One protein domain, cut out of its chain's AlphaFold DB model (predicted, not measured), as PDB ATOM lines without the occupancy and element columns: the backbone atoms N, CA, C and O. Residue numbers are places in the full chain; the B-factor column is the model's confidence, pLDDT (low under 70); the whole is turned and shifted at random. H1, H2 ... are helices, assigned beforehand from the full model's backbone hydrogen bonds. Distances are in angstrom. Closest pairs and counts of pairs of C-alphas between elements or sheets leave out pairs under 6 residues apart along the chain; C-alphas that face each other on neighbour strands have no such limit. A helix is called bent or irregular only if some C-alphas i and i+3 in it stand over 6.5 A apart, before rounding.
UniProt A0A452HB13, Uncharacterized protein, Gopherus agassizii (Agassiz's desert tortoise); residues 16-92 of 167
ATOM      1  N   ASP A  16     141.359 199.043  80.389       85.31
ATOM      2  CA  ASP A  16     141.449 200.070  79.363       85.31
ATOM      3  C   ASP A  16     142.504 201.107  79.758       85.31
ATOM      4  O   ASP A  16     142.580 201.523  80.917       85.31
ATOM      5  N   PHE A  17     143.343 201.482  78.804       79.25
ATOM      6  CA  PHE A  17     144.333 202.540  78.961       79.25
ATOM      7  C   PHE A  17     144.188 203.629  77.893       79.25
ATOM      8  O   PHE A  17     145.063 204.491  77.782       79.25
ATOM      9  N   SER A  18     143.098 203.619  77.116       72.88
ATOM     10  CA  SER A  18     142.688 204.793  76.351       72.88
ATOM     11  C   SER A  18     142.478 205.941  77.342       72.88
ATOM     12  O   SER A  18     141.599 205.914  78.199       72.88
ATOM     13  N   GLY A  19     143.412 206.891  77.343       67.31
ATOM     14  CA  GLY A  19     143.414 207.968  78.324       67.31
ATOM     15  C   GLY A  19     142.200 208.874  78.136       67.31
ATOM     16  O   GLY A  19     141.889 209.260  77.013       67.31
ATOM     17  N   GLU A  20     141.549 209.253  79.233       69.12
ATOM     18  CA  GLU A  20     140.657 210.413  79.244       69.12
ATOM     19  C   GLU A  20     141.499 211.694  79.350       69.12
ATOM     20  O   GLU A  20     142.504 211.732  80.070       69.12
ATOM     21  N   GLU A  21     141.115 212.756  78.637       67.75
ATOM     22  CA  GLU A  21     141.799 214.048  78.734       67.75
ATOM     23  C   GLU A  21     141.624 214.636  80.144       67.75
ATOM     24  O   GLU A  21     140.581 215.184  80.504       67.75
ATOM     25  N   CYS A  22     142.662 214.515  80.977       67.06
ATOM     26  CA  CYS A  22     142.687 215.093  82.317       67.06
ATOM     27  C   CYS A  22     143.006 216.594  82.236       67.06
ATOM     28  O   CYS A  22     144.169 217.003  82.241       67.06
ATOM     29  N   ASN A  23     141.959 217.414  82.164       67.69
ATOM     30  CA  ASN A  23     142.073 218.857  81.939       67.69
ATOM     31  C   ASN A  23     142.456 219.682  83.186       67.69
ATOM     32  O   ASN A  23     142.833 220.844  83.054       67.69
ATOM     33  N   ASP A  24     142.429 219.091  84.385       79.31
ATOM     34  CA  ASP A  24     142.580 219.836  85.647       79.31
ATOM     35  C   ASP A  24     144.010 219.846  86.224       79.31
ATOM     36  O   ASP A  24     144.291 220.528  87.214       79.31
ATOM     37  N   SER A  25     144.954 219.107  85.629       85.00
ATOM     38  CA  SER A  25     146.314 218.972  86.165       85.00
ATOM     39  C   SER A  25     147.330 219.828  85.412       85.00
ATOM     40  O   SER A  25     147.664 219.557  84.261       85.00
ATOM     41  N   LYS A  26     147.937 220.796  86.113       88.62
ATOM     42  CA  LYS A  26     149.038 221.626  85.580       88.62
ATOM     43  C   LYS A  26     150.226 220.798  85.076       88.62
ATOM     44  O   LYS A  26     150.887 221.200  84.123       88.62
ATOM     45  N   LEU A  27     150.506 219.657  85.714       86.31
ATOM     46  CA  LEU A  27     151.563 218.746  85.274       86.31
ATOM     47  C   LEU A  27     151.182 218.069  83.957       86.31
ATOM     48  O   LEU A  27     152.014 218.004  83.060       86.31
ATOM     49  N   VAL A  28     149.931 217.613  83.825       84.06
ATOM     50  CA  VAL A  28     149.432 217.019  82.575       84.06
ATOM     51  C   VAL A  28     149.513 218.043  81.451       84.06
ATOM     52  O   VAL A  28     150.094 217.726  80.424       84.06
ATOM     53  N   SER A  29     149.058 219.284  81.667       83.50
ATOM     54  CA  SER A  29     149.161 220.358  80.667       83.50
ATOM     55  C   SER A  29     150.605 220.650  80.247       83.50
ATOM     56  O   SER A  29     150.876 220.914  79.079       83.50
ATOM     57  N   HIS A  30     151.554 220.605  81.189       86.50
ATOM     58  CA  HIS A  30     152.968 220.786  80.869       86.50
ATOM     59  C   HIS A  30     153.519 219.607  80.054       86.50
ATOM     60  O   HIS A  30     154.140 219.821  79.016       86.50
ATOM     61  N   LEU A  31     153.242 218.366  80.469       82.25
ATOM     62  CA  LEU A  31     153.686 217.165  79.759       82.25
ATOM     63  C   LEU A  31     153.077 217.066  78.354       82.25
ATOM     64  O   LEU A  31     153.791 216.726  77.413       82.25
ATOM     65  N   THR A  32     151.797 217.411  78.183       79.75
ATOM     66  CA  THR A  32     151.144 217.439  76.865       79.75
ATOM     67  C   THR A  32     151.693 218.553  75.980       79.75
ATOM     68  O   THR A  32     151.869 218.329  74.788       79.75
ATOM     69  N   SER A  33     152.056 219.713  76.543       81.81
ATOM     70  CA  SER A  33     152.723 220.788  75.785       81.81
ATOM     71  C   SER A  33     154.121 220.408  75.281       81.81
ATOM     72  O   SER A  33     154.597 220.972  74.299       81.81
ATOM     73  N   CYS A  34     154.767 219.438  75.934       73.38
ATOM     74  CA  CYS A  34     156.065 218.890  75.543       73.38
ATOM     75  C   CYS A  34     155.948 217.610  74.700       73.38
ATOM     76  O   CYS A  34     156.970 216.998  74.386       73.38
ATOM     77  N   ASN A  35     154.733 217.175  74.357       73.69
ATOM     78  CA  ASN A  35     154.529 215.968  73.574       73.69
ATOM     79  C   ASN A  35     154.858 216.237  72.100       73.69
ATOM     80  O   ASN A  35     154.059 216.800  71.354       73.69
ATOM     81  N   GLU A  36     156.040 215.818  71.665       72.06
ATOM     82  CA  GLU A  36     156.311 215.625  70.244       72.06
ATOM     83  C   GLU A  36     155.488 214.418  69.796       72.06
ATOM     84  O   GLU A  36     155.745 213.314  70.264       72.06
ATOM     85  N   GLY A  37     154.480 214.612  68.942       69.81
ATOM     86  CA  GLY A  37     153.621 213.519  68.484       69.81
ATOM     87  C   GLY A  37     154.449 212.340  67.966       69.81
ATOM     88  O   GLY A  37     155.176 212.473  66.982       69.81
ATOM     89  N   ARG A  38     154.355 211.193  68.647       76.00
ATOM     90  CA  ARG A  38     155.039 209.950  68.271       76.00
ATOM     91  C   ARG A  38     154.010 208.943  67.795       76.00
ATOM     92  O   ARG A  38     153.034 208.693  68.500       76.00
ATOM     93  N   THR A  39     154.270 208.332  66.647       80.00
ATOM     94  CA  THR A  39     153.465 207.225  66.127       80.00
ATOM     95  C   THR A  39     154.303 205.954  66.164       80.00
ATOM     96  O   THR A  39     155.478 205.955  65.784       80.00
ATOM     97  N   ALA A  40     153.711 204.894  66.702       83.69
ATOM     98  CA  ALA A  40     154.297 203.569  66.790       83.69
ATOM     99  C   ALA A  40     153.186 202.527  66.608       83.69
ATOM    100  O   ALA A  40     152.041 202.765  66.990       83.69
ATOM    101  N   VAL A  41     153.546 201.330  66.146       80.56
ATOM    102  CA  VAL A  41     152.626 200.183  65.990       80.56
ATOM    103  C   VAL A  41     151.965 199.699  67.281       80.56
ATOM    104  O   VAL A  41     151.029 198.910  67.225       80.56
ATOM    105  N   SER A  42     152.457 200.115  68.450       79.38
ATOM    106  CA  SER A  42     151.764 199.907  69.722       79.38
ATOM    107  C   SER A  42     152.226 200.903  70.796       79.38
ATOM    108  O   SER A  42     153.358 201.398  70.740       79.38
ATOM    109  N   PRO A  43     151.412 201.138  71.840       79.69
ATOM    110  CA  PRO A  43     151.812 201.914  73.016       79.69
ATOM    111  C   PRO A  43     153.065 201.361  73.707       79.69
ATOM    112  O   PRO A  43     153.923 202.124  74.139       79.69
ATOM    113  N   PHE A  44     153.216 200.033  73.766       80.25
ATOM    114  CA  PHE A  44     154.393 199.388  74.356       80.25
ATOM    115  C   PHE A  44     155.666 199.663  73.547       80.25
ATOM    116  O   PHE A  44     156.709 199.961  74.128       80.25
ATOM    117  N   ALA A  45     155.572 199.623  72.213       83.25
ATOM    118  CA  ALA A  45     156.670 200.004  71.328       83.25
ATOM    119  C   ALA A  45     157.055 201.476  71.546       83.25
ATOM    120  O   ALA A  45     158.226 201.766  71.797       83.25
ATOM    121  N   CYS A  46     156.065 202.374  71.590       82.75
ATOM    122  CA  CYS A  46     156.279 203.799  71.849       82.75
ATOM    123  C   CYS A  46     157.000 204.050  73.189       82.75
ATOM    124  O   CYS A  46     157.999 204.768  73.240       82.75
ATOM    125  N   LEU A  47     156.555 203.399  74.272       83.25
ATOM    126  CA  LEU A  47     157.155 203.530  75.607       83.25
ATOM    127  C   LEU A  47     158.574 202.954  75.702       83.25
ATOM    128  O   LEU A  47     159.365 203.408  76.524       83.25
ATOM    129  N   SER A  48     158.915 201.982  74.854       83.50
ATOM    130  CA  SER A  48     160.281 201.451  74.741       83.50
ATOM    131  C   SER A  48     161.231 202.346  73.934       83.50
ATOM    132  O   SER A  48     162.403 202.009  73.782       83.50
ATOM    133  N   GLY A  49     160.740 203.484  73.430       85.06
ATOM    134  CA  GLY A  49     161.510 204.415  72.609       85.06
ATOM    135  C   GLY A  49     161.537 204.067  71.121       85.06
ATOM    136  O   GLY A  49     162.305 204.691  70.398       85.06
ATOM    137  N   ASN A  50     160.715 203.111  70.669       85.75
ATOM    138  CA  ASN A  50     160.581 202.752  69.258       85.75
ATOM    139  C   ASN A  50     159.438 203.534  68.596       85.75
ATOM    140  O   ASN A  50     158.337 203.632  69.142       85.75
ATOM    141  N   MET A  51     159.685 204.031  67.389       87.75
ATOM    142  CA  MET A  51     158.735 204.709  66.507       87.75
ATOM    143  C   MET A  51     158.476 203.889  65.237       87.75
ATOM    144  O   MET A  51     159.214 202.957  64.918       87.75
ATOM    145  N   ASP A  52     157.468 204.268  64.450       84.62
ATOM    146  CA  ASP A  52     157.192 203.620  63.158       84.62
ATOM    147  C   ASP A  52     158.388 203.674  62.195       84.62
ATOM    148  O   ASP A  52     158.650 202.720  61.463       84.62
ATOM    149  N   SER A  53     159.168 204.760  62.224       82.69
ATOM    150  CA  SER A  53     160.392 204.887  61.421       82.69
ATOM    151  C   SER A  53     161.466 203.868  61.802       82.69
ATOM    152  O   SER A  53     162.262 203.461  60.951       82.69
ATOM    153  N   ASP A  54     161.489 203.425  63.057       82.56
ATOM    154  CA  ASP A  54     162.454 202.434  63.527       82.56
ATOM    155  C   ASP A  54     162.145 201.042  62.965       82.56
ATOM    156  O   ASP A  54     163.059 200.249  62.749       82.56
ATOM    157  N   LEU A  55     160.884 200.767  62.613       77.44
ATOM    158  CA  LEU A  55     160.470 199.506  61.984       77.44
ATOM    159  C   LEU A  55     160.963 199.354  60.543       77.44
ATOM    160  O   LEU A  55     161.004 198.240  60.024       77.44
ATOM    161  N   LEU A  56     161.374 200.451  59.900       75.12
ATOM    162  CA  LEU A  56     162.020 200.406  58.585       75.12
ATOM    163  C   LEU A  56     163.442 199.828  58.657       75.12
ATOM    164  O   LEU A  56     164.017 199.470  57.628       75.12
ATOM    165  N   HIS A  57     164.005 199.710  59.860       76.19
ATOM    166  CA  HIS A  57     165.325 199.151  60.100       76.19
ATOM    167  C   HIS A  57     165.174 197.735  60.655       76.19
ATOM    168  O   HIS A  57     164.824 197.541  61.817       76.19
ATOM    169  N   ALA A  58     165.465 196.728  59.824       75.56
ATOM    170  CA  ALA A  58     165.302 195.312  60.175       75.56
ATOM    171  C   ALA A  58     165.980 194.932  61.508       75.56
ATOM    172  O   ALA A  58     165.466 194.108  62.258       75.56
ATOM    173  N   GLU A  59     167.106 195.568  61.829       72.75
ATOM    174  CA  GLU A  59     167.846 195.396  63.085       72.75
ATOM    175  C   GLU A  59     167.050 195.767  64.345       72.75
ATOM    176  O   GLU A  59     167.222 195.133  65.389       72.75
ATOM    177  N   THR A  60     166.130 196.725  64.243       76.44
ATOM    178  CA  THR A  60     165.316 197.204  65.365       76.44
ATOM    179  C   THR A  60     164.065 196.354  65.580       76.44
ATOM    180  O   THR A  60     163.544 196.269  66.697       76.44
ATOM    181  N   VAL A  61     163.619 195.641  64.542       79.31
ATOM    182  CA  VAL A  61     162.369 194.866  64.539       79.31
ATOM    183  C   VAL A  61     162.360 193.784  65.630       79.31
ATOM    184  O   VAL A  61     161.332 193.556  66.259       79.31
ATOM    185  N   ASN A  62     163.513 193.190  65.962       80.75
ATOM    186  CA  ASN A  62     163.626 192.210  67.055       80.75
ATOM    187  C   ASN A  62     163.216 192.755  68.433       80.75
ATOM    188  O   ASN A  62     162.814 191.976  69.297       80.75
ATOM    189  N   SER A  63     163.340 194.065  68.661       79.31
ATOM    190  CA  SER A  63     162.946 194.691  69.929       79.31
ATOM    191  C   SER A  63     161.434 194.914  70.040       79.31
ATOM    192  O   SER A  63     160.918 195.004  71.152       79.31
ATOM    193  N   VAL A  64     160.731 194.944  68.901       79.62
ATOM    194  CA  VAL A  64     159.292 195.239  68.804       79.62
ATOM    195  C   VAL A  64     158.459 193.987  68.488       79.62
ATOM    196  O   VAL A  64     157.258 193.962  68.749       79.62
ATOM    197  N   ILE A  65     159.075 192.920  67.966       77.75
ATOM    198  CA  ILE A  65     158.383 191.659  67.673       77.75
ATOM    199  C   ILE A  65     157.776 191.043  68.943       77.75
ATOM    200  O   ILE A  65     158.431 190.851  69.971       77.75
ATOM    201  N   LEU A  66     156.519 190.614  68.810       72.88
ATOM    202  CA  LEU A  66     155.868 189.685  69.728       72.88
ATOM    203  C   LEU A  66     156.626 188.353  69.748       72.88
ATOM    204  O   LEU A  66     156.499 187.547  68.833       72.88
ATOM    205  N   ARG A  67     157.376 188.092  70.827       71.00
ATOM    206  CA  ARG A  67     158.187 186.866  71.000       71.00
ATOM    207  C   ARG A  67     157.394 185.552  70.946       71.00
ATOM    208  O   ARG A  67     157.995 184.489  70.848       71.00
ATOM    209  N   THR A  68     156.068 185.608  71.043       74.56
ATOM    210  CA  THR A  68     155.171 184.459  70.841       74.56
ATOM    211  C   THR A  68     155.133 183.996  69.389       74.56
ATOM    212  O   THR A  68     154.887 182.822  69.123       74.56
ATOM    213  N   VAL A  69     155.405 184.899  68.451       69.69
ATOM    214  CA  VAL A  69     155.599 184.593  67.041       69.69
ATOM    215  C   VAL A  69     157.096 184.341  66.871       69.69
ATOM    216  O   VAL A  69     157.895 185.253  67.046       69.69
ATOM    217  N   GLY A  70     157.499 183.101  66.581       75.62
ATOM    218  CA  GLY A  70     158.909 182.685  66.449       75.62
ATOM    219  C   GLY A  70     159.644 183.263  65.228       75.62
ATOM    220  O   GLY A  70     160.472 182.585  64.630       75.62
ATOM    221  N   ILE A  71     159.301 184.483  64.823       76.81
ATOM    222  CA  ILE A  71     159.902 185.232  63.728       76.81
ATOM    223  C   ILE A  71     160.952 186.166  64.326       76.81
ATOM    224  O   ILE A  71     160.743 186.782  65.366       76.81
ATOM    225  N   THR A  72     162.086 186.288  63.653       80.56
ATOM    226  CA  THR A  72     163.142 187.247  63.982       80.56
ATOM    227  C   THR A  72     163.463 188.097  62.759       80.56
ATOM    228  O   THR A  72     163.090 187.755  61.636       80.56
ATOM    229  N   ALA A  73     164.225 189.171  62.948       78.50
ATOM    230  CA  ALA A  73     164.778 189.974  61.862       78.50
ATOM    231  C   ALA A  73     165.535 189.130  60.819       78.50
ATOM    232  O   ALA A  73     165.512 189.455  59.637       78.50
ATOM    233  N   GLY A  74     166.151 188.013  61.233       76.44
ATOM    234  CA  GLY A  74     166.850 187.093  60.329       76.44
ATOM    235  C   GLY A  74     165.928 186.317  59.384       76.44
ATOM    236  O   GLY A  74     166.399 185.753  58.403       76.44
ATOM    237  N   ASN A  75     164.623 186.295  59.654       80.00
ATOM    238  CA  ASN A  75     163.621 185.673  58.792       80.00
ATOM    239  C   ASN A  75     163.010 186.661  57.790       80.00
ATOM    240  O   ASN A  75     162.242 186.243  56.926       80.00
ATOM    241  N   ILE A  76     163.318 187.957  57.902       77.56
ATOM    242  CA  ILE A  76     162.781 188.978  57.005       77.56
ATOM    243  C   ILE A  76     163.642 188.994  55.733       77.56
ATOM    244  O   ILE A  76     164.854 189.202  55.831       77.56
ATOM    245  N   PRO A  77     163.059 188.811  54.534       75.38
ATOM    246  CA  PRO A  77     163.805 188.826  53.279       75.38
ATOM    247  C   PRO A  77     164.165 190.267  52.875       75.38
ATOM    248  O   PRO A  77     163.643 190.806  51.903       75.38
ATOM    249  N   VAL A  78     165.045 190.920  53.640       73.88
ATOM    250  CA  VAL A  78     165.515 192.284  53.356       73.88
ATOM    251  C   VAL A  78     166.847 192.238  52.622       73.88
ATOM    252  O   VAL A  78     167.836 191.683  53.106       73.88
ATOM    253  N   LEU A  79     166.905 192.895  51.463       74.31
ATOM    254  CA  LEU A  79     168.162 193.162  50.777       74.31
ATOM    255  C   LEU A  79     168.857 194.376  51.416       74.31
ATOM    256  O   LEU A  79     168.530 195.527  51.125       74.31
ATOM    257  N   CYS A  80     169.858 194.135  52.261       73.12
ATOM    258  CA  CYS A  80     170.660 195.209  52.853       73.12
ATOM    259  C   CYS A  80     171.680 195.764  51.844       73.12
ATOM    260  O   CYS A  80     172.844 195.357  51.831       73.12
ATOM    261  N   ALA A  81     171.254 196.723  51.015       74.00
ATOM    262  CA  ALA A  81     172.109 197.379  50.018       74.00
ATOM    263  C   ALA A  81     173.288 198.161  50.633       74.00
ATOM    264  O   ALA A  81     174.310 198.379  49.984       74.00
ATOM    265  N   LYS A  82     173.155 198.593  51.892       82.06
ATOM    266  CA  LYS A  82     174.210 199.258  52.661       82.06
ATOM    267  C   LYS A  82     174.499 198.420  53.896       82.06
ATOM    268  O   LYS A  82     173.623 198.242  54.734       82.06
ATOM    269  N   LYS A  83     175.730 197.926  54.010       81.06
ATOM    270  CA  LYS A  83     176.239 197.295  55.230       81.06
ATOM    271  C   LYS A  83     177.237 198.231  55.895       81.06
ATOM    272  O   LYS A  83     177.966 198.946  55.205       81.06
ATOM    273  N   PHE A  84     177.261 198.231  57.219       83.12
ATOM    274  CA  PHE A  84     178.200 199.016  58.013       83.12
ATOM    275  C   PHE A  84     178.966 198.091  58.954       83.12
ATOM    276  O   PHE A  84     178.404 197.120  59.456       83.12
ATOM    277  N   ASP A  85     180.247 198.380  59.177       84.62
ATOM    278  CA  ASP A  85     181.031 197.680  60.193       84.62
ATOM    279  C   ASP A  85     180.686 198.184  61.609       84.62
ATOM    280  O   ASP A  85     179.970 199.173  61.792       84.62
ATOM    281  N   ASN A  86     181.253 197.546  62.636       84.19
ATOM    282  CA  ASN A  86     181.046 197.921  64.044       84.19
ATOM    283  C   ASN A  86     181.518 199.353  64.383       84.19
ATOM    284  O   ASN A  86     181.256 199.850  65.475       84.19
ATOM    285  N   ARG A  87     182.229 200.021  63.467       90.69
ATOM    286  CA  ARG A  87     182.688 201.413  63.580       90.69
ATOM    287  C   ARG A  87     181.860 202.361  62.705       90.69
ATOM    288  O   ARG A  87     182.281 203.491  62.473       90.69
ATOM    289  N   ARG A  88     180.698 201.910  62.214       84.12
ATOM    290  CA  ARG A  88     179.789 202.641  61.315       84.12
ATOM    291  C   ARG A  88     180.416 203.049  59.979       84.12
ATOM    292  O   ARG A  88     179.946 203.987  59.336       84.12
ATOM    293  N   ARG A  89     181.456 202.355  59.510       87.38
ATOM    294  CA  ARG A  89     182.007 202.587  58.167       87.38
ATOM    295  C   ARG A  89     181.243 201.760  57.150       87.38
ATOM    296  O   ARG A  89     180.982 200.581  57.379       87.38
ATOM    297  N   ARG A  90     180.904 202.367  56.010       88.50
ATOM    298  CA  ARG A  90     180.205 201.676  54.923       88.50
ATOM    299  C   ARG A  90     181.094 200.567  54.359       88.50
ATOM    300  O   ARG A  90     182.177 200.847  53.852       88.50
ATOM    301  N   MET A  91     180.610 199.334  54.403       87.94
ATOM    302  CA  MET A  91     181.251 198.186  53.776       87.94
ATOM    303  C   MET A  91     180.823 198.122  52.305       87.94
ATOM    304  O   MET A  91     179.618 198.057  52.033       87.94
ATOM    305  N   PRO A  92     181.760 198.188  51.342       85.88
ATOM    306  CA  PRO A  92     181.425 198.014  49.937       85.88
ATOM    307  C   PRO A  92     180.953 196.578  49.686       85.88
ATOM    308  O   PRO A  92     181.492 195.629  50.253       85.88
TER     309      PRO A  92
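This is residues 16 to 92 of the 167 residues of an uncharacterized protein of Gopherus agassizii (Agassiz's desert tortoise) (UniProt A0A452HB13). Little regular structure: a flat, stretched-out chain strings together four short helices, with H1 toward one end, H2, H3 and H4 in the middle, and a tail without named elements, residues 65 to 92, leading to the other end. Residues 22 to 28 and 30 to 37, with most of H1, stick out. The printed part has 77 residues, 25 in H1, H2, H3 and H4, with no named strand, class all helix; it is extended, radius of gyration of the C-alphas 17.8 A, spanning 56 by 32 by 16 A.

H1, residues 26 to 33, is 10.5 A long from C-alpha 26 at (149.038, 221.626, 85.580). H2 is residues 43 to 47, 6.2 A, and H3 residues 52 to 56, 7.4 A. H4, residues 58 to 64, 10.5 A, ends at C-alpha 64 (159.292, 195.239, 68.804); it is only just irregular, C-alphas 59 and 62 being 6.6 A apart.

H1 is apart from H2, H3 and H4. H2 and H4 are close but not clearly touching, closest C-alphas Ala 45 and Val 64, 6.0 A. H3 and H4 only just touch, only at the corner, with 3 pairs of C-alphas within 8 A, the closest Leu 55 and Val 61, 5.6 A. Every O i to N i+4 pair is within hydrogen-bond range in H1 and H2, but 0 of 1 in H3 and 0 of 3 in H4, where O i to N i+3 gives 2 of 2 and 3 of 4.

The farthest C-alphas, Asp 24 and Pro 92, are 57.1 A apart. The printed part has no cut, and no link is long. Residues 83 to 84 pair antiparallel with 90 to 91. Residues 19 to 23, 37 and 69 have pLDDT under 70.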